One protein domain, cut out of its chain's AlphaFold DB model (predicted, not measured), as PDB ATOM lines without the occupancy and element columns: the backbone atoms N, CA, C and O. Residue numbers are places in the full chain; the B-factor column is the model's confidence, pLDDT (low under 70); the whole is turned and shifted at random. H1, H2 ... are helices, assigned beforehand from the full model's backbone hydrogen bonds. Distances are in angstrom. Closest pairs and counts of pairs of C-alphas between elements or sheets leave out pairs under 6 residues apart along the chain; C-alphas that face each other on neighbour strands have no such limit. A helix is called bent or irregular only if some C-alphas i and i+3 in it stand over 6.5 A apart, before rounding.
ATOM      1  N   THR A   8     -44.781 -63.330 -47.843       85.81
ATOM      2  CA  THR A   8     -44.316 -62.420 -46.788       85.81
ATOM      3  C   THR A   8     -44.588 -60.948 -47.124       85.81
ATOM      4  O   THR A   8     -44.887 -60.166 -46.223       85.81
ATOM      5  N   ILE A   9     -44.531 -60.562 -48.406       83.88
ATOM      6  CA  ILE A   9     -44.891 -59.205 -48.866       83.88
ATOM      7  C   ILE A   9     -46.406 -58.986 -48.851       83.88
ATOM      8  O   ILE A   9     -46.850 -57.889 -48.530       83.88
ATOM      9  N   MET A  10     -47.201 -60.012 -49.162       82.38
ATOM     10  CA  MET A  10     -48.661 -59.927 -49.038       82.38
ATOM     11  C   MET A  10     -49.090 -59.783 -47.572       82.38
ATOM     12  O   MET A  10     -49.944 -58.958 -47.262       82.38
ATOM     13  N   ASP A  11     -48.451 -60.527 -46.667       86.94
ATOM     14  CA  ASP A  11     -48.671 -60.389 -45.225       86.94
ATOM     15  C   ASP A  11     -48.280 -58.971 -44.755       86.94
ATOM     16  O   ASP A  11     -49.008 -58.352 -43.981       86.94
ATOM     17  N   LEU A  12     -47.176 -58.415 -45.278       89.31
ATOM     18  CA  LEU A  12     -46.741 -57.040 -45.000       89.31
ATOM     19  C   LEU A  12     -47.767 -55.993 -45.469       89.31
ATOM     20  O   LEU A  12     -48.018 -55.039 -44.735       89.31
ATOM     21  N   ASP A  13     -48.377 -56.161 -46.650       88.25
ATOM     22  CA  ASP A  13     -49.455 -55.276 -47.134       88.25
ATOM     23  C   ASP A  13     -50.637 -55.268 -46.161       88.25
ATOM     24  O   ASP A  13     -51.068 -54.199 -45.722       88.25
ATOM     25  N   SER A  14     -51.106 -56.454 -45.758       87.81
ATOM     26  CA  SER A  14     -52.205 -56.593 -44.798       87.81
ATOM     27  C   SER A  14     -51.882 -55.906 -43.471       87.81
ATOM     28  O   SER A  14     -52.662 -55.073 -43.007       87.81
ATOM     29  N   TYR A  15     -50.712 -56.195 -42.889       90.69
ATOM     30  CA  TYR A  15     -50.309 -55.612 -41.611       90.69
ATOM     31  C   TYR A  15     -50.121 -54.099 -41.686       90.69
ATOM     32  O   TYR A  15     -50.515 -53.395 -40.765       90.69
ATOM     33  N   ILE A  16     -49.554 -53.558 -42.768       91.69
ATOM     34  CA  ILE A  16     -49.393 -52.104 -42.904       91.69
ATOM     35  C   ILE A  16     -50.744 -51.413 -43.070       91.69
ATOM     36  O   ILE A  16     -50.952 -50.350 -42.486       91.69
ATOM     37  N   ASN A  17     -51.663 -51.994 -43.843       89.81
ATOM     38  CA  ASN A  17     -52.999 -51.433 -44.019       89.81
ATOM     39  C   ASN A  17     -53.744 -51.359 -42.676       89.81
ATOM     40  O   ASN A  17     -54.301 -50.313 -42.342       89.81
ATOM     41  N   GLU A  18     -53.689 -52.427 -41.880       90.31
ATOM     42  CA  GLU A  18     -54.248 -52.468 -40.526       90.31
ATOM     43  C   GLU A  18     -53.553 -51.466 -39.592       90.31
ATOM     44  O   GLU A  18     -54.209 -50.654 -38.939       90.31
ATOM     45  N   TYR A  19     -52.221 -51.425 -39.614       92.56
ATOM     46  CA  TYR A  19     -51.419 -50.510 -38.806       92.56
ATOM     47  C   TYR A  19     -51.717 -49.033 -39.094       92.56
ATOM     48  O   TYR A  19     -51.851 -48.235 -38.166       92.56
ATOM     49  N   ILE A  20     -51.876 -48.655 -40.366       92.00
ATOM     50  CA  ILE A  20     -52.265 -47.296 -40.777       92.00
ATOM     51  C   ILE A  20     -53.630 -46.924 -40.187       92.00
ATOM     52  O   ILE A  20     -53.808 -45.813 -39.684       92.00
ATOM     53  N   VAL A  21     -54.589 -47.852 -40.199       90.12
ATOM     54  CA  VAL A  21     -55.908 -47.631 -39.594       90.12
ATOM     55  C   VAL A  21     -55.791 -47.484 -38.072       90.12
ATOM     56  O   VAL A  21     -56.358 -46.545 -37.508       90.12
ATOM     57  N   CYS A  22     -54.995 -48.325 -37.402       89.81
ATOM     58  CA  CYS A  22     -54.720 -48.193 -35.968       89.81
ATOM     59  C   CYS A  22     -54.101 -46.830 -35.619       89.81
ATOM     60  O   CYS A  22     -54.537 -46.187 -34.665       89.81
ATOM     61  N   LEU A  23     -53.130 -46.351 -36.403       91.88
ATOM     62  CA  LEU A  23     -52.505 -45.042 -36.191       91.88
ATOM     63  C   LEU A  23     -53.516 -43.896 -36.298       91.88
ATOM     64  O   LEU A  23     -53.471 -42.969 -35.486       91.88
ATOM     65  N   ALA A  24     -54.454 -43.962 -37.249       90.88
ATOM     66  CA  ALA A  24     -55.523 -42.970 -37.357       90.88
ATOM     67  C   ALA A  24     -56.417 -42.978 -36.104       90.88
ATOM     68  O   ALA A  24     -56.724 -41.922 -35.549       90.88
ATOM     69  N   HIS A  25     -56.759 -44.157 -35.578       88.62
ATOM     70  CA  HIS A  25     -57.484 -44.261 -34.310       88.62
ATOM     71  C   HIS A  25     -56.693 -43.714 -33.113       88.62
ATOM     72  O   HIS A  25     -57.272 -43.051 -32.253       88.62
ATOM     73  N   ILE A  26     -55.375 -43.926 -33.059       89.56
ATOM     74  CA  ILE A  26     -54.504 -43.351 -32.018       89.56
ATOM     75  C   ILE A  26     -54.495 -41.830 -32.087       89.56
ATOM     76  O   ILE A  26     -54.657 -41.169 -31.059       89.56
ATOM     77  N   GLN A  27     -54.340 -41.273 -33.289       89.94
ATOM     78  CA  GLN A  27     -54.350 -39.832 -33.522       89.94
ATOM     79  C   GLN A  27     -55.635 -39.203 -32.965       89.94
ATOM     80  O   GLN A  27     -55.574 -38.249 -32.183       89.94
ATOM     81  N   GLN A  28     -56.783 -39.804 -33.297       87.38
ATOM     82  CA  GLN A  28     -58.119 -39.312 -32.949       87.38
ATOM     83  C   GLN A  28     -58.575 -39.688 -31.528       87.38
ATOM     84  O   GLN A  28     -59.576 -39.166 -31.039       87.38
ATOM     85  N   SER A  29     -57.857 -40.575 -30.834       85.06
ATOM     86  CA  SER A  29     -58.244 -41.028 -29.497       85.06
ATOM     87  C   SER A  29     -58.192 -39.894 -28.471       85.06
ATOM     88  O   SER A  29     -57.175 -39.222 -28.312       85.06
ATOM     89  N   VAL A  30     -59.275 -39.716 -27.715       81.56
ATOM     90  CA  VAL A  30     -59.329 -38.790 -26.569       81.56
ATOM     91  C   VAL A  30     -58.856 -39.433 -25.262       81.56
ATOM     92  O   VAL A  30     -58.657 -38.735 -24.273       81.56
ATOM     93  N   THR A  31     -58.696 -40.760 -25.241       82.12
ATOM     94  CA  THR A  31     -58.338 -41.527 -24.039       82.12
ATOM     95  C   THR A  31     -56.834 -41.733 -23.894       82.12
ATOM     96  O   THR A  31     -56.350 -41.900 -22.776       82.12
ATOM     97  N   LEU A  32     -56.089 -41.711 -25.003       84.38
ATOM     98  CA  LEU A  32     -54.632 -41.843 -25.002       84.38
ATOM     99  C   LEU A  32     -53.947 -40.533 -24.626       84.38
ATOM    100  O   LEU A  32     -54.346 -39.452 -25.067       84.38
ATOM    101  N   THR A  33     -52.862 -40.635 -23.855       87.31
ATOM    102  CA  THR A  33     -52.053 -39.465 -23.511       87.31
ATOM    103  C   THR A  33     -51.283 -38.960 -24.730       87.31
ATOM    104  O   THR A  33     -50.974 -39.719 -25.649       87.31
ATOM    105  N   LEU A  34     -50.910 -37.675 -24.730       86.38
ATOM    106  CA  LEU A  34     -50.077 -37.099 -25.791       86.38
ATOM    107  C   LEU A  34     -48.766 -37.884 -25.974       86.38
ATOM    108  O   LEU A  34     -48.339 -38.117 -27.100       86.38
ATOM    109  N   LYS A  35     -48.164 -38.338 -24.869       88.62
ATOM    110  CA  LYS A  35     -46.944 -39.147 -24.889       88.62
ATOM    111  C   LYS A  35     -47.156 -40.476 -25.618       88.62
ATOM    112  O   LYS A  35     -46.370 -40.795 -26.500       88.62
ATOM    113  N   ASP A  36     -48.234 -41.200 -25.311       86.81
ATOM    114  CA  ASP A  36     -48.534 -42.484 -25.964       86.81
ATOM    115  C   ASP A  36     -48.695 -42.327 -27.480       86.81
ATOM    116  O   ASP A  36     -48.253 -43.180 -28.249       86.81
ATOM    117  N   LYS A  37     -49.312 -41.223 -27.914       90.00
ATOM    118  CA  LYS A  37     -49.471 -40.910 -29.336       90.00
ATOM    119  C   LYS A  37     -48.135 -40.567 -30.000       90.00
ATOM    120  O   LYS A  37     -47.867 -41.052 -31.093       90.00
ATOM    121  N   ILE A  38     -47.288 -39.764 -29.351       90.38
ATOM    122  CA  ILE A  38     -45.945 -39.435 -29.859       90.38
ATOM    123  C   ILE A  38     -45.098 -40.707 -29.997       90.38
ATOM    124  O   ILE A  38     -44.474 -40.914 -31.035       90.38
ATOM    125  N   ASP A  39     -45.118 -41.582 -28.991       90.25
ATOM    126  CA  ASP A  39     -44.366 -42.839 -29.002       90.25
ATOM    127  C   ASP A  39     -44.823 -43.755 -30.158       90.25
ATOM    128  O   ASP A  39     -43.990 -44.326 -30.867       90.25
ATOM    129  N   ALA A  40     -46.133 -43.826 -30.420       90.75
ATOM    130  CA  ALA A  40     -46.682 -44.570 -31.554       90.75
ATOM    131  C   ALA A  40     -46.215 -44.012 -32.913       90.75
ATOM    132  O   ALA A  40     -45.812 -44.768 -33.798       90.75
ATOM    133  N   PHE A  41     -46.211 -42.688 -33.085       93.38
ATOM    134  CA  PHE A  41     -45.795 -42.056 -34.342       93.38
ATOM    135  C   PHE A  41     -44.277 -42.127 -34.562       93.38
ATOM    136  O   PHE A  41     -43.838 -42.374 -35.685       93.38
ATOM    137  N   ASN A  42     -43.472 -42.023 -33.502       92.50
ATOM    138  CA  ASN A  42     -42.030 -42.274 -33.574       92.50
ATOM    139  C   ASN A  42     -41.734 -43.722 -33.994       92.50
ATOM    140  O   ASN A  42     -40.831 -43.975 -34.793       92.50
ATOM    141  N   THR A  43     -42.525 -44.677 -33.502       93.31
ATOM    142  CA  THR A  43     -42.411 -46.086 -33.899       93.31
ATOM    143  C   THR A  43     -42.796 -46.279 -35.366       93.31
ATOM    144  O   THR A  43     -42.075 -46.942 -36.112       93.31
ATOM    145  N   ALA A  44     -43.872 -45.629 -35.821       93.69
ATOM    146  CA  ALA A  44     -44.256 -45.611 -37.231       93.69
ATOM    147  C   ALA A  44     -43.148 -45.037 -38.134       93.69
ATOM    148  O   ALA A  44     -42.910 -45.567 -39.217       93.69
ATOM    149  N   GLU A  45     -42.433 -44.002 -37.689       93.19
ATOM    150  CA  GLU A  45     -41.282 -43.453 -38.413       93.19
ATOM    151  C   GLU A  45     -40.112 -44.429 -38.511       93.19
ATOM    152  O   GLU A  45     -39.546 -44.585 -39.595       93.19
ATOM    153  N   SER A  46     -39.772 -45.109 -37.413       94.44
ATOM    154  CA  SER A  46     -38.733 -46.144 -37.426       94.44
ATOM    155  C   SER A  46     -39.087 -47.257 -38.411       94.44
ATOM    156  O   SER A  46     -38.280 -47.602 -39.271       94.44
ATOM    157  N   LEU A  47     -40.328 -47.751 -38.360       94.38
ATOM    158  CA  LEU A  47     -40.821 -48.776 -39.281       94.38
ATOM    159  C   LEU A  47     -40.798 -48.299 -40.738       94.38
ATOM    160  O   LEU A  47     -40.423 -49.059 -41.627       94.38
ATOM    161  N   ALA A  48     -41.145 -47.037 -41.002       93.75
ATOM    162  CA  ALA A  48     -41.086 -46.458 -42.342       93.75
ATOM    163  C   ALA A  48     -39.659 -46.475 -42.913       93.75
ATOM    164  O   ALA A  48     -39.462 -46.781 -44.091       93.75
ATOM    165  N   ILE A  49     -38.662 -46.156 -42.081       94.00
ATOM    166  CA  ILE A  49     -37.243 -46.204 -42.454       94.00
ATOM    167  C   ILE A  49     -36.815 -47.650 -42.733       94.00
ATOM    168  O   ILE A  49     -36.204 -47.899 -43.775       94.00
ATOM    169  N   ASP A  50     -37.180 -48.591 -41.862       94.19
ATOM    170  CA  ASP A  50     -36.826 -50.008 -42.001       94.19
ATOM    171  C   ASP A  50     -37.429 -50.630 -43.267       94.19
ATOM    172  O   ASP A  50     -36.724 -51.293 -44.036       94.19
ATOM    173  N   ILE A  51     -38.714 -50.361 -43.534       93.31
ATOM    174  CA  ILE A  51     -39.396 -50.807 -44.751       93.31
ATOM    175  C   ILE A  51     -38.686 -50.216 -45.969       93.31
ATOM    176  O   ILE A  51     -38.241 -50.971 -46.830       93.31
ATOM    177  N   ASN A  52     -38.506 -48.894 -46.042       92.25
ATOM    178  CA  ASN A  52     -37.883 -48.278 -47.215       92.25
ATOM    179  C   ASN A  52     -36.448 -48.786 -47.449       92.25
ATOM    180  O   ASN A  52     -36.092 -49.102 -48.586       92.25
ATOM    181  N   GLY A  53     -35.647 -48.941 -46.390       92.12
ATOM    182  CA  GLY A  53     -34.291 -49.490 -46.479       92.12
ATOM    183  C   GLY A  53     -34.262 -50.939 -46.975       92.12
ATOM    184  O   GLY A  53     -33.422 -51.298 -47.808       92.12
ATOM    185  N   MET A  54     -35.210 -51.773 -46.535       92.38
ATOM    186  CA  MET A  54     -35.399 -53.118 -47.082       92.38
ATOM    187  C   MET A  54     -35.703 -53.072 -48.585       92.38
ATOM    188  O   MET A  54     -35.087 -53.814 -49.356       92.38
ATOM    189  N   ILE A  55     -36.630 -52.209 -49.013       89.94
ATOM    190  CA  ILE A  55     -37.034 -52.107 -50.420       89.94
ATOM    191  C   ILE A  55     -35.873 -51.651 -51.298       89.94
ATOM    192  O   ILE A  55     -35.595 -52.288 -52.311       89.94
ATOM    193  N   GLU A  56     -35.141 -50.612 -50.903       88.81
ATOM    194  CA  GLU A  56     -33.963 -50.141 -51.644       88.81
ATOM    195  C   GLU A  56     -32.902 -51.241 -51.782       88.81
ATOM    196  O   GLU A  56     -32.356 -51.460 -52.871       88.81
ATOM    197  N   LYS A  57     -32.673 -52.013 -50.713       90.25
ATOM    198  CA  LYS A  57     -31.764 -53.161 -50.737       90.25
ATOM    199  C   LYS A  57     -32.210 -54.229 -51.735       90.25
ATOM    200  O   LYS A  57     -31.354 -54.767 -52.432       90.25
ATOM    201  N   ILE A  58     -33.506 -54.522 -51.841       88.25
ATOM    202  CA  ILE A  58     -34.042 -55.495 -52.808       88.25
ATOM    203  C   ILE A  58     -33.938 -54.958 -54.241       88.25
ATOM    204  O   ILE A  58     -33.440 -55.658 -55.125       88.25
ATOM    205  N   LEU A  59     -34.349 -53.708 -54.473       83.75
ATOM    206  CA  LEU A  59     -34.333 -53.080 -55.799       83.75
ATOM    207  C   LEU A  59     -32.919 -52.994 -56.386       83.75
ATOM    208  O   LEU A  59     -32.741 -53.174 -57.590       83.75
ATOM    209  N   SER A  60     -31.900 -52.805 -55.544       85.81
ATOM    210  CA  SER A  60     -30.495 -52.746 -55.971       85.81
ATOM    211  C   SER A  60     -29.927 -54.061 -56.538       85.81
ATOM    212  O   SER A  60     -28.825 -54.067 -57.083       85.81
ATOM    213  N   LYS A  61     -30.643 -55.191 -56.426       83.75
ATOM    214  CA  LYS A  61     -30.125 -56.524 -56.788       83.75
ATOM    215  C   LYS A  61     -30.306 -56.933 -58.254       83.75
ATOM    216  O   LYS A  61     -29.927 -58.052 -58.592       83.75
ATOM    217  N   ASN A  62     -30.840 -56.067 -59.124       77.06
ATOM    218  CA  ASN A  62     -31.042 -56.345 -60.558       77.06
ATOM    219  C   ASN A  62     -31.717 -57.711 -60.808       77.06
ATOM    220  O   ASN A  62     -31.120 -58.649 -61.343       77.06
ATOM    221  N   ILE A  63     -32.968 -57.821 -60.357       77.94
ATOM    222  CA  ILE A  63     -33.739 -59.070 -60.332       77.94
ATOM    223  C   ILE A  63     -33.895 -59.647 -61.749       77.94
ATOM    224  O   ILE A  63     -34.367 -58.965 -62.660       77.94
ATOM    225  N   ASN A  64     -33.540 -60.919 -61.917       76.94
ATOM    226  CA  ASN A  64     -33.649 -61.682 -63.157       76.94
ATOM    227  C   ASN A  64     -34.001 -63.154 -62.860       76.94
ATOM    228  O   ASN A  64     -34.124 -63.563 -61.707       76.94
ATOM    229  N   SER A  65     -34.182 -63.968 -63.902       74.62
ATOM    230  CA  SER A  65     -34.608 -65.368 -63.762       74.62
ATOM    231  C   SER A  65     -33.630 -66.254 -62.985       74.62
ATOM    232  O   SER A  65     -34.056 -67.259 -62.426       74.62
ATOM    233  N   PHE A  66     -32.342 -65.902 -62.929       77.81
ATOM    234  CA  PHE A  66     -31.316 -66.709 -62.265       77.81
ATOM    235  C   PHE A  66     -31.214 -66.441 -60.761       77.81
ATOM    236  O   PHE A  66     -30.793 -67.328 -60.029       77.81
ATOM    237  N   ASN A  67     -31.604 -65.248 -60.292       83.00
ATOM    238  CA  ASN A  67     -31.487 -64.862 -58.879       83.00
ATOM    239  C   ASN A  67     -32.832 -64.747 -58.143       83.00
ATOM    240  O   ASN A  67     -32.851 -64.428 -56.958       83.00
ATOM    241  N   ILE A  68     -33.961 -65.022 -58.803       82.38
ATOM    242  CA  ILE A  68     -35.299 -64.780 -58.240       82.38
ATOM    243  C   ILE A  68     -35.562 -65.525 -56.919       82.38
ATOM    244  O   ILE A  68     -36.138 -64.949 -55.999       82.38
ATOM    245  N   ASN A  69     -35.075 -66.762 -56.778       84.31
ATOM    246  CA  ASN A  69     -35.230 -67.541 -55.544       84.31
ATOM    247  C   ASN A  69     -34.416 -66.952 -54.383       84.31
ATOM    248  O   ASN A  69     -34.909 -66.877 -53.258       84.31
ATOM    249  N   ASP A  70     -33.204 -66.464 -54.654       86.69
ATOM    250  CA  ASP A  70     -32.382 -65.779 -53.650       86.69
ATOM    251  C   ASP A  70     -33.021 -64.457 -53.221       86.69
ATOM    252  O   ASP A  70     -32.966 -64.086 -52.049       86.69
ATOM    253  N   ILE A  71     -33.681 -63.762 -54.154       88.12
ATOM    254  CA  ILE A  71     -34.453 -62.554 -53.858       88.12
ATOM    255  C   ILE A  71     -35.665 -62.872 -52.980       88.12
ATOM    256  O   ILE A  71     -35.908 -62.136 -52.026       88.12
ATOM    257  N   TYR A  72     -36.390 -63.966 -53.229       87.75
ATOM    258  CA  TYR A  72     -37.482 -64.390 -52.346       87.75
ATOM    259  C   TYR A  72     -36.992 -64.735 -50.937       87.75
ATOM    260  O   TYR A  72     -37.596 -64.293 -49.962       87.75
ATOM    261  N   ASN A  73     -35.863 -65.435 -50.813       88.19
ATOM    262  CA  ASN A  73     -35.258 -65.718 -49.512       88.19
ATOM    263  C   ASN A  73     -34.807 -64.436 -48.796       88.19
ATOM    264  O   ASN A  73     -34.990 -64.300 -47.586       88.19
ATOM    265  N   LEU A  74     -34.243 -63.477 -49.536       89.81
ATOM    266  CA  LEU A  74     -33.846 -62.179 -48.996       89.81
ATOM    267  C   LEU A  74     -35.057 -61.366 -48.524       89.81
ATOM    268  O   LEU A  74     -34.993 -60.747 -47.465       89.81
ATOM    269  N   ILE A  75     -36.153 -61.380 -49.285       89.00
ATOM    270  CA  ILE A  75     -37.426 -60.772 -48.893       89.00
ATOM    271  C   ILE A  75     -37.910 -61.377 -47.582       89.00
ATOM    272  O   ILE A  75     -38.164 -60.639 -46.637       89.00
ATOM    273  N   ASP A  76     -37.978 -62.703 -47.493       90.25
ATOM    274  CA  ASP A  76     -38.423 -63.394 -46.286       90.25
ATOM    275  C   ASP A  76     -37.549 -63.052 -45.074       90.25
ATOM    276  O   ASP A  76     -38.068 -62.818 -43.982       90.25
ATOM    277  N   LEU A  77     -36.229 -63.003 -45.263       92.31
ATOM    278  CA  LEU A  77     -35.264 -62.669 -44.215       92.31
ATOM    279  C   LEU A  77     -35.478 -61.249 -43.669       92.31
ATOM    280  O   LEU A  77     -35.361 -61.037 -42.464       92.31
ATOM    281  N   LEU A  78     -35.758 -60.280 -44.546       92.19
ATOM    282  CA  LEU A  78     -35.863 -58.867 -44.177       92.19
ATOM    283  C   LEU A  78     -37.276 -58.466 -43.731       92.19
ATOM    284  O   LEU A  78     -37.415 -57.685 -42.794       92.19
ATOM    285  N   ALA A  79     -38.318 -59.009 -44.363       90.31
ATOM    286  CA  ALA A  79     -39.703 -58.620 -44.116       90.31
ATOM    287  C   ALA A  79     -40.317 -59.327 -42.898       90.31
ATOM    288  O   ALA A  79     -41.127 -58.721 -42.201       90.31
ATOM    289  N   LYS A  80     -39.925 -60.571 -42.570       91.44
ATOM    290  CA  LYS A  80     -40.472 -61.286 -41.393       91.44
ATOM    291  C   LYS A  80     -40.265 -60.538 -40.067       91.44
ATOM    292  O   LYS A  80     -41.229 -60.451 -39.298       91.44
ATOM    293  N   PRO A  81     -39.071 -59.984 -39.767       92.12
ATOM    294  CA  PRO A  81     -38.881 -59.159 -38.577       92.12
ATOM    295  C   PRO A  81     -39.798 -57.933 -38.561       92.12
ATOM    296  O   PRO A  81     -40.401 -57.648 -37.532       92.12
ATOM    297  N   ILE A  82     -39.962 -57.262 -39.706       93.12
ATOM    298  CA  ILE A  82     -40.829 -56.085 -39.844       93.12
ATOM    299  C   ILE A  82     -42.296 -56.461 -39.599       93.12
ATOM    300  O   ILE A  82     -42.939 -55.834 -38.763       93.12
ATOM    301  N   ASN A  83     -42.800 -57.527 -40.232       91.25
ATOM    302  CA  ASN A  83     -44.158 -58.044 -40.002       91.25
ATOM    303  C   ASN A  83     -44.394 -58.341 -38.518       91.25
ATOM    304  O   ASN A  83     -45.422 -57.972 -37.960       91.25
ATOM    305  N   THR A  84     -43.414 -58.972 -37.863       92.69
ATOM    306  CA  THR A  84     -43.493 -59.296 -36.434       92.69
ATOM    307  C   THR A  84     -43.556 -58.033 -35.572       92.69
ATOM    308  O   THR A  84     -44.306 -57.998 -34.600       92.69
ATOM    309  N   SER A  85     -42.776 -57.002 -35.905       92.38
ATOM    310  CA  SER A  85     -42.803 -55.720 -35.194       92.38
ATOM    311  C   SER A  85     -44.135 -54.996 -35.387       92.38
ATOM    312  O   SER A  85     -44.732 -54.579 -34.402       92.38
ATOM    313  N   ILE A  86     -44.644 -54.912 -36.622       92.06
ATOM    314  CA  ILE A  86     -45.927 -54.259 -36.918       92.06
ATOM    315  C   ILE A  86     -47.076 -54.977 -36.205       92.06
ATOM    316  O   ILE A  86     -47.871 -54.330 -35.533       92.06
ATOM    317  N   SER A  87     -47.135 -56.308 -36.289       91.81
ATOM    318  CA  SER A  87     -48.171 -57.100 -35.618       91.81
ATOM    319  C   SER A  87     -48.161 -56.899 -34.099       91.81
ATOM    320  O   SER A  87     -49.220 -56.742 -33.500       91.81
ATOM    321  N   LYS A  88     -46.981 -56.825 -33.466       91.88
ATOM    322  CA  LYS A  88     -46.880 -56.516 -32.031       91.88
ATOM    323  C   LYS A  88     -47.390 -55.118 -31.695       91.88
ATOM    324  O   LYS A  88     -48.035 -54.952 -30.663       91.88
ATOM    325  N   GLU A  89     -47.096 -54.127 -32.530       89.31
ATOM    326  CA  GLU A  89     -47.599 -52.768 -32.321       89.31
ATOM    327  C   GLU A  89     -49.120 -52.704 -32.477       89.31
ATOM    328  O   GLU A  89     -49.783 -52.112 -31.626       89.31
ATOM    329  N   ILE A  90     -49.691 -53.383 -33.481       88.75
ATOM    330  CA  ILE A  90     -51.148 -53.530 -33.635       88.75
ATOM    331  C   ILE A  90     -51.753 -54.118 -32.353       88.75
ATOM    332  O   ILE A  90     -52.617 -53.481 -31.752       88.75
ATOM    333  N   ASP A  91     -51.233 -55.244 -31.849       86.88
ATOM    334  CA  ASP A  91     -51.723 -55.878 -30.614       86.88
ATOM    335  C   ASP A  91     -51.676 -54.931 -29.399       86.88
ATOM    336  O   ASP A  91     -52.556 -54.948 -28.529       86.88
ATOM    337  N   ILE A  92     -50.612 -54.128 -29.284       85.75
ATOM    338  CA  ILE A  92     -50.460 -53.136 -28.213       85.75
ATOM    339  C   ILE A  92     -51.525 -52.048 -28.362       85.75
ATOM    340  O   ILE A  92     -52.147 -51.649 -27.373       85.75
ATOM    341  N   PHE A  93     -51.741 -51.570 -29.583       83.56
ATOM    342  CA  PHE A  93     -52.676 -50.498 -29.887       83.56
ATOM    343  C   PHE A  93     -54.124 -50.926 -29.702       83.56
ATOM    344  O   PHE A  93     -54.872 -50.200 -29.051       83.56
ATOM    345  N   GLU A  94     -54.509 -52.116 -30.153       79.44
ATOM    346  CA  GLU A  94     -55.853 -52.657 -29.947       79.44
ATOM    347  C   GLU A  94     -56.192 -52.789 -28.457       79.44
ATOM    348  O   GLU A  94     -57.252 -52.338 -28.007       79.44
ATOM    349  N   LYS A  95     -55.256 -53.312 -27.651       80.56
ATOM    350  CA  LYS A  95     -55.419 -53.410 -26.189       80.56
ATOM    351  C   LYS A  95     -55.584 -52.045 -25.526       80.56
ATOM    352  O   LYS A  95     -56.349 -51.916 -24.569       80.56
ATOM    353  N   ARG A  96     -54.852 -51.032 -26.001       74.88
ATOM    354  CA  ARG A  96     -54.890 -49.667 -25.453       74.88
ATOM    355  C   ARG A  96     -56.136 -48.898 -25.880       74.88
ATOM    356  O   ARG A  96     -56.703 -48.171 -25.068       74.88
ATOM    357  N   LEU A  97     -56.556 -49.051 -27.131       71.56
ATOM    358  CA  LEU A  97     -57.672 -48.312 -27.711       71.56
ATOM    359  C   LEU A  97     -59.032 -48.817 -27.228       71.56
ATOM    360  O   LEU A  97     -59.983 -48.046 -27.315       71.56
ATOM    361  N   LYS A  98     -59.124 -50.055 -26.701       65.75
ATOM    362  CA  LYS A  98     -60.384 -50.686 -26.262       65.75
ATOM    363  C   LYS A  98     -61.504 -50.373 -27.257       65.75
ATOM    364  O   LYS A  98     -62.484 -49.740 -26.874       65.75
ATOM    365  N   LEU A  99     -61.285 -50.707 -28.533       57.53
ATOM    366  CA  LEU A  99     -62.142 -50.333 -29.664       57.53
ATOM    367  C   LEU A  99     -63.574 -50.872 -29.469       57.53
ATOM    368  O   LEU A  99     -63.954 -51.897 -30.023       57.53
ATOM    369  N   GLU A 100     -64.379 -50.185 -28.663       46.69
ATOM    370  CA  GLU A 100     -65.820 -50.373 -28.575       46.69
ATOM    371  C   GLU A 100     -66.421 -49.778 -29.848       46.69
ATOM    372  O   GLU A 100     -66.625 -48.567 -29.938       46.69
ATOM    373  N   GLU A 101     -66.608 -50.638 -30.854       48.69
ATOM    374  CA  GLU A 101     -67.442 -50.454 -32.051       48.69
ATOM    375  C   GLU A 101     -67.701 -48.990 -32.445       48.69
ATOM    376  O   GLU A 101     -68.816 -48.493 -32.297       48.69
ATOM    377  N   LYS A 102     -66.703 -48.254 -32.948       49.75
ATOM    378  CA  LYS A 102     -66.951 -46.907 -33.489       49.75
ATOM    379  C   LYS A 102     -65.932 -46.528 -34.565       49.75
ATOM    380  O   LYS A 102     -64.916 -45.895 -34.303       49.75
ATOM    381  N   LYS A 103     -66.330 -46.849 -35.804       55.66
ATOM    382  CA  LYS A 103     -65.889 -46.275 -37.091       55.66
ATOM    383  C   LYS A 103     -64.570 -46.817 -37.666       55.66
ATOM    384  O   LYS A 103     -63.524 -46.216 -37.491       55.66
ATOM    385  N   TYR A 104     -64.642 -47.901 -38.438       69.19
ATOM    386  CA  TYR A 104     -63.515 -48.358 -39.257       69.19
ATOM    387  C   TYR A 104     -63.229 -47.351 -40.378       69.19
ATOM    388  O   TYR A 104     -64.085 -47.130 -41.237       69.19
ATOM    389  N   TYR A 105     -62.047 -46.734 -40.363       82.44
ATOM    390  CA  TYR A 105     -61.556 -45.953 -41.496       82.44
ATOM    391  C   TYR A 105     -61.183 -46.891 -42.644       82.44
ATOM    392  O   TYR A 105     -60.546 -47.924 -42.429       82.44
ATOM    393  N   SER A 106     -61.504 -46.515 -43.881       86.56
ATOM    394  CA  SER A 106     -60.773 -47.069 -45.019       86.56
ATOM    395  C   SER A 106     -59.305 -46.633 -44.952       86.56
ATOM    396  O   SER A 106     -58.985 -45.570 -44.417       86.56
ATOM    397  N   VAL A 107     -58.391 -47.410 -45.546       86.00
ATOM    398  CA  VAL A 107     -56.955 -47.057 -45.595       86.00
ATOM    399  C   VAL A 107     -56.744 -45.662 -46.195       86.00
ATOM    400  O   VAL A 107     -55.895 -44.905 -45.735       86.00
ATOM    401  N   LYS A 108     -57.552 -45.289 -47.195       89.25
ATOM    402  CA  LYS A 108     -57.493 -43.967 -47.824       89.25
ATOM    403  C   LYS A 108     -57.868 -42.851 -46.845       89.25
ATOM    404  O   LYS A 108     -57.116 -41.890 -46.721       89.25
ATOM    405  N   GLU A 109     -58.987 -42.992 -46.137       89.31
ATOM    406  CA  GLU A 109     -59.416 -42.015 -45.126       89.31
ATOM    407  C   GLU A 109     -58.401 -41.910 -43.980       89.31
ATOM    408  O   GLU A 109     -58.104 -40.813 -43.513       89.31
ATOM    409  N   ALA A 110     -57.824 -43.039 -43.558       90.38
ATOM    410  CA  ALA A 110     -56.779 -43.062 -42.541       90.38
ATOM    411  C   ALA A 110     -55.528 -42.288 -42.993       90.38
ATOM    412  O   ALA A 110     -54.998 -41.486 -42.228       90.38
ATOM    413  N   ILE A 111     -55.082 -42.455 -44.244       91.81
ATOM    414  CA  ILE A 111     -53.951 -41.692 -44.798       91.81
ATOM    415  C   ILE A 111     -54.259 -40.190 -44.854       91.81
ATOM    416  O   ILE A 111     -53.401 -39.380 -44.500       91.81
ATOM    417  N   GLU A 112     -55.465 -39.805 -45.274       91.62
ATOM    418  CA  GLU A 112     -55.877 -38.395 -45.322       91.62
ATOM    419  C   GLU A 112     -55.832 -37.757 -43.923       91.62
ATOM    420  O   GLU A 112     -55.269 -36.677 -43.760       91.62
ATOM    421  N   LEU A 113     -56.317 -38.458 -42.892       91.44
ATOM    422  CA  LEU A 113     -56.249 -37.997 -41.499       91.44
ATOM    423  C   LEU A 113     -54.815 -37.903 -40.971       91.44
ATOM    424  O   LEU A 113     -54.429 -36.911 -40.344       91.44
ATOM    425  N   LEU A 114     -54.008 -38.930 -41.238       92.31
ATOM    426  CA  LEU A 114     -52.627 -38.994 -40.772       92.31
ATOM    427  C   LEU A 114     -51.737 -37.940 -41.426       92.31
ATOM    428  O   LEU A 114     -50.720 -37.598 -40.837       92.31
ATOM    429  N   THR A 115     -52.097 -37.422 -42.602       91.25
ATOM    430  CA  THR A 115     -51.301 -36.421 -43.334       91.25
ATOM    431  C   THR A 115     -51.806 -34.987 -43.188       91.25
ATOM    432  O   THR A 115     -51.128 -34.064 -43.646       91.25
ATOM    433  N   ASP A 116     -52.948 -34.770 -42.528       89.75
ATOM    434  CA  ASP A 116     -53.468 -33.428 -42.264       89.75
ATOM    435  C   ASP A 116     -52.612 -32.707 -41.211       89.75
ATOM    436  O   ASP A 116     -52.618 -33.036 -40.022       89.75
ATOM    437  N   ASN A 117     -51.886 -31.685 -41.665       82.19
ATOM    438  CA  ASN A 117     -50.986 -30.873 -40.848       82.19
ATOM    439  C   ASN A 117     -51.704 -29.955 -39.846       82.19
ATOM    440  O   ASN A 117     -51.037 -29.259 -39.081       82.19
ATOM    441  N   LYS A 118     -53.041 -29.928 -39.858       82.56
ATOM    442  CA  LYS A 118     -53.845 -29.247 -38.839       82.56
ATOM    443  C   LYS A 118     -53.943 -30.037 -37.534       82.56
ATOM    444  O   LYS A 118     -54.340 -29.458 -36.528       82.56
ATOM    445  N   ASN A 119     -53.605 -31.328 -37.542       78.88
ATOM    446  CA  ASN A 119     -53.572 -32.155 -36.338       78.88
ATOM    447  C   ASN A 119     -52.230 -31.993 -35.605       78.88
ATOM    448  O   ASN A 119     -51.178 -31.964 -36.238       78.88
ATOM    449  N   ASP A 120     -52.250 -31.967 -34.266       77.00
ATOM    450  CA  ASP A 120     -51.035 -31.814 -33.436       77.00
ATOM    451  C   ASP A 120     -50.025 -32.958 -33.621       77.00
ATOM    452  O   ASP A 120     -48.824 -32.793 -33.410       77.00
ATOM    453  N   ILE A 121     -50.515 -34.133 -34.015       86.25
ATOM    454  CA  ILE A 121     -49.714 -35.313 -34.325       86.25
ATOM    455  C   ILE A 121     -50.115 -35.781 -35.716       86.25
ATOM    456  O   ILE A 121     -51.276 -36.111 -35.949       86.25
ATOM    457  N   TYR A 122     -49.158 -35.812 -36.637       89.44
ATOM    458  CA  TYR A 122     -49.362 -36.210 -38.025       89.44
ATOM    459  C   TYR A 122     -48.088 -36.863 -38.579       89.44
ATOM    460  O   TYR A 122     -46.987 -36.683 -38.054       89.44
ATOM    461  N   LEU A 123     -48.236 -37.621 -39.659       90.62
ATOM    462  CA  LEU A 123     -47.146 -38.131 -40.479       90.62
ATOM    463  C   LEU A 123     -47.011 -37.251 -41.719       90.62
ATOM    464  O   LEU A 123     -47.988 -36.914 -42.383       90.62
ATOM    465  N   SER A 124     -45.778 -36.898 -42.078       89.50
ATOM    466  CA  SER A 124     -45.542 -36.270 -43.375       89.50
ATOM    467  C   SER A 124     -45.895 -37.241 -44.505       89.50
ATOM    468  O   SER A 124     -45.785 -38.462 -44.365       89.50
ATOM    469  N   VAL A 125     -46.254 -36.694 -45.667       87.06
ATOM    470  CA  VAL A 125     -46.517 -37.486 -46.880       87.06
ATOM    471  C   VAL A 125     -45.335 -38.407 -47.215       87.06
ATOM    472  O   VAL A 125     -45.531 -39.553 -47.603       87.06
ATOM    473  N   ASP A 126     -44.102 -37.942 -46.997       88.00
ATOM    474  CA  ASP A 126     -42.890 -38.753 -47.167       88.00
ATOM    475  C   ASP A 126     -42.870 -39.988 -46.245       88.00
ATOM    476  O   ASP A 126     -42.580 -41.090 -46.704       88.00
ATOM    477  N   LYS A 127     -43.253 -39.843 -44.970       90.81
ATOM    478  CA  LYS A 127     -43.303 -40.959 -44.007       90.81
ATOM    479  C   LYS A 127     -44.344 -42.006 -44.409       90.81
ATOM    480  O   LYS A 127     -44.042 -43.198 -44.392       90.81
ATOM    481  N   ILE A 128     -45.525 -41.571 -44.855       91.25
ATOM    482  CA  ILE A 128     -46.547 -42.478 -45.408       91.25
ATOM    483  C   ILE A 128     -46.031 -43.185 -46.666       91.25
ATOM    484  O   ILE A 128     -46.160 -44.400 -46.789       91.25
ATOM    485  N   ASN A 129     -45.386 -42.462 -47.582       88.69
ATOM    486  CA  ASN A 129     -44.828 -43.058 -48.796       88.69
ATOM    487  C   ASN A 129     -43.737 -44.094 -48.498       88.69
ATOM    488  O   ASN A 129     -43.629 -45.093 -49.209       88.69
ATOM    489  N   ARG A 130     -42.939 -43.885 -47.447       91.62
ATOM    490  CA  ARG A 130     -41.940 -44.856 -46.980       91.62
ATOM    491  C   ARG A 130     -42.588 -46.100 -46.370       91.62
ATOM    492  O   ARG A 130     -42.172 -47.201 -46.729       91.62
ATOM    493  N   LEU A 131     -43.644 -45.947 -45.560       92.62
ATOM    494  CA  LEU A 131     -44.462 -47.077 -45.087       92.62
ATOM    495  C   LEU A 131     -45.043 -47.873 -46.260       92.62
ATOM    496  O   LEU A 131     -45.017 -49.093 -46.241       92.62
ATOM    497  N   LEU A 132     -45.503 -47.201 -47.317       91.38
ATOM    498  CA  LEU A 132     -46.089 -47.838 -48.503       91.38
ATOM    499  C   LEU A 132     -45.063 -48.252 -49.570       91.38
ATOM    500  O   LEU A 132     -45.438 -48.748 -50.633       91.38
ATOM    501  N   SER A 133     -43.763 -48.074 -49.320       89.62
ATOM    502  CA  SER A 133     -42.722 -48.293 -50.333       89.62
ATOM    503  C   SER A 133     -42.630 -49.746 -50.809       89.62
ATOM    504  O   SER A 133     -42.189 -49.982 -51.935       89.62
ATOM    505  N   TYR A 134     -43.106 -50.713 -50.015       87.12
ATOM    506  CA  TYR A 134     -43.172 -52.131 -50.391       87.12
ATOM    507  C   TYR A 134     -44.042 -52.390 -51.624       87.12
ATOM    508  O   TYR A 134     -43.764 -53.328 -52.372       87.12
ATOM    509  N   LYS A 135     -45.009 -51.507 -51.915       84.38
ATOM    510  CA  LYS A 135     -45.811 -51.556 -53.145       84.38
ATOM    511  C   LYS A 135     -44.969 -51.384 -54.409       84.38
ATOM    512  O   LYS A 135     -45.413 -51.720 -55.491       84.38
ATOM    513  N   LYS A 136     -43.712 -50.934 -54.312       79.94
ATOM    514  CA  LYS A 136     -42.778 -50.936 -55.452       79.94
ATOM    515  C   LYS A 136     -42.364 -52.350 -55.890       79.94
ATOM    516  O   LYS A 136     -41.860 -52.507 -56.999       79.94
ATOM    517  N   LEU A 137     -42.531 -53.370 -55.039       76.12
ATOM    518  CA  LEU A 137     -42.147 -54.757 -55.338       76.12
ATOM    519  C   LEU A 137     -43.242 -55.564 -56.053       76.12
ATOM    520  O   LEU A 137     -42.942 -56.624 -56.610       76.12
ATOM    521  N   TYR A 138     -44.483 -55.067 -56.087       69.25
ATOM    522  CA  TYR A 138     -45.569 -55.661 -56.862       69.25
ATOM    523  C   TYR A 138     -46.404 -54.581 -57.555       69.25
ATOM    524  O   TYR A 138     -46.753 -53.570 -56.967       69.25
ATOM    525  N   ILE A 139     -46.731 -54.795 -58.824       56.09
ATOM    526  CA  ILE A 139     -47.720 -53.976 -59.529       56.09
ATOM    527  C   ILE A 139     -49.027 -54.759 -59.420       56.09
ATOM    528  O   ILE A 139     -49.074 -55.892 -59.902       56.09
TER     529      ILE A 139
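What this domain is: This is residues 8 to 139 of the 328 residues of an uncharacterized protein of Treponema sp (UniProt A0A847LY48). The longest helix, H3, runs beside H1 and H2 in an elongated four-helix bundle completed by H5, up and down, each running against the one before; short H4 packs steeply on H1. The printed part has 132 residues with five named helices, H1 to H5 in order, and no named strand: all helix. It is compact, with radius of gyration of the C-alphas 15.8 A and spans of 53 by 27 by 24 A.

Where its parts are: Find C-alpha 68 at (-35.299, -64.780, -58.240); H3, residues 68 to 97, runs 41.3 A, with a kink of 31 degrees near residue 80. H1 is residues 8 to 28, 30.3 A; H2, 34 to 59, 37.5 A; H4, 107 to 115. H5, 125 to 137, ends at (-42.147, -54.757, -55.338); it is irregular, C-alphas 131 and 134 being 7.4 A apart.

How they stand to each other: Look at the hub, H1: its closest C-alphas are Leu 12 to Asn 83 of H3, 5.7 A, and Ala 24 to Ala 110 of H4, 5.3 A. H2 touches H5, closest C-alphas Ala 48 and Leu 131, 4.4 A. H3 and H5 are apart. Every O i to N i+4 pair is within hydrogen-bond range in H1, H2 and H4; 24 of 26 in H3, 5 of 9 in H5.

The domain as a whole: The farthest C-alphas, Val 30 and Phe 66, are 53.3 A apart. The printed part has no cut and no long link; pLDDT is under 70 at residues 98 to 104 and 138 to 139.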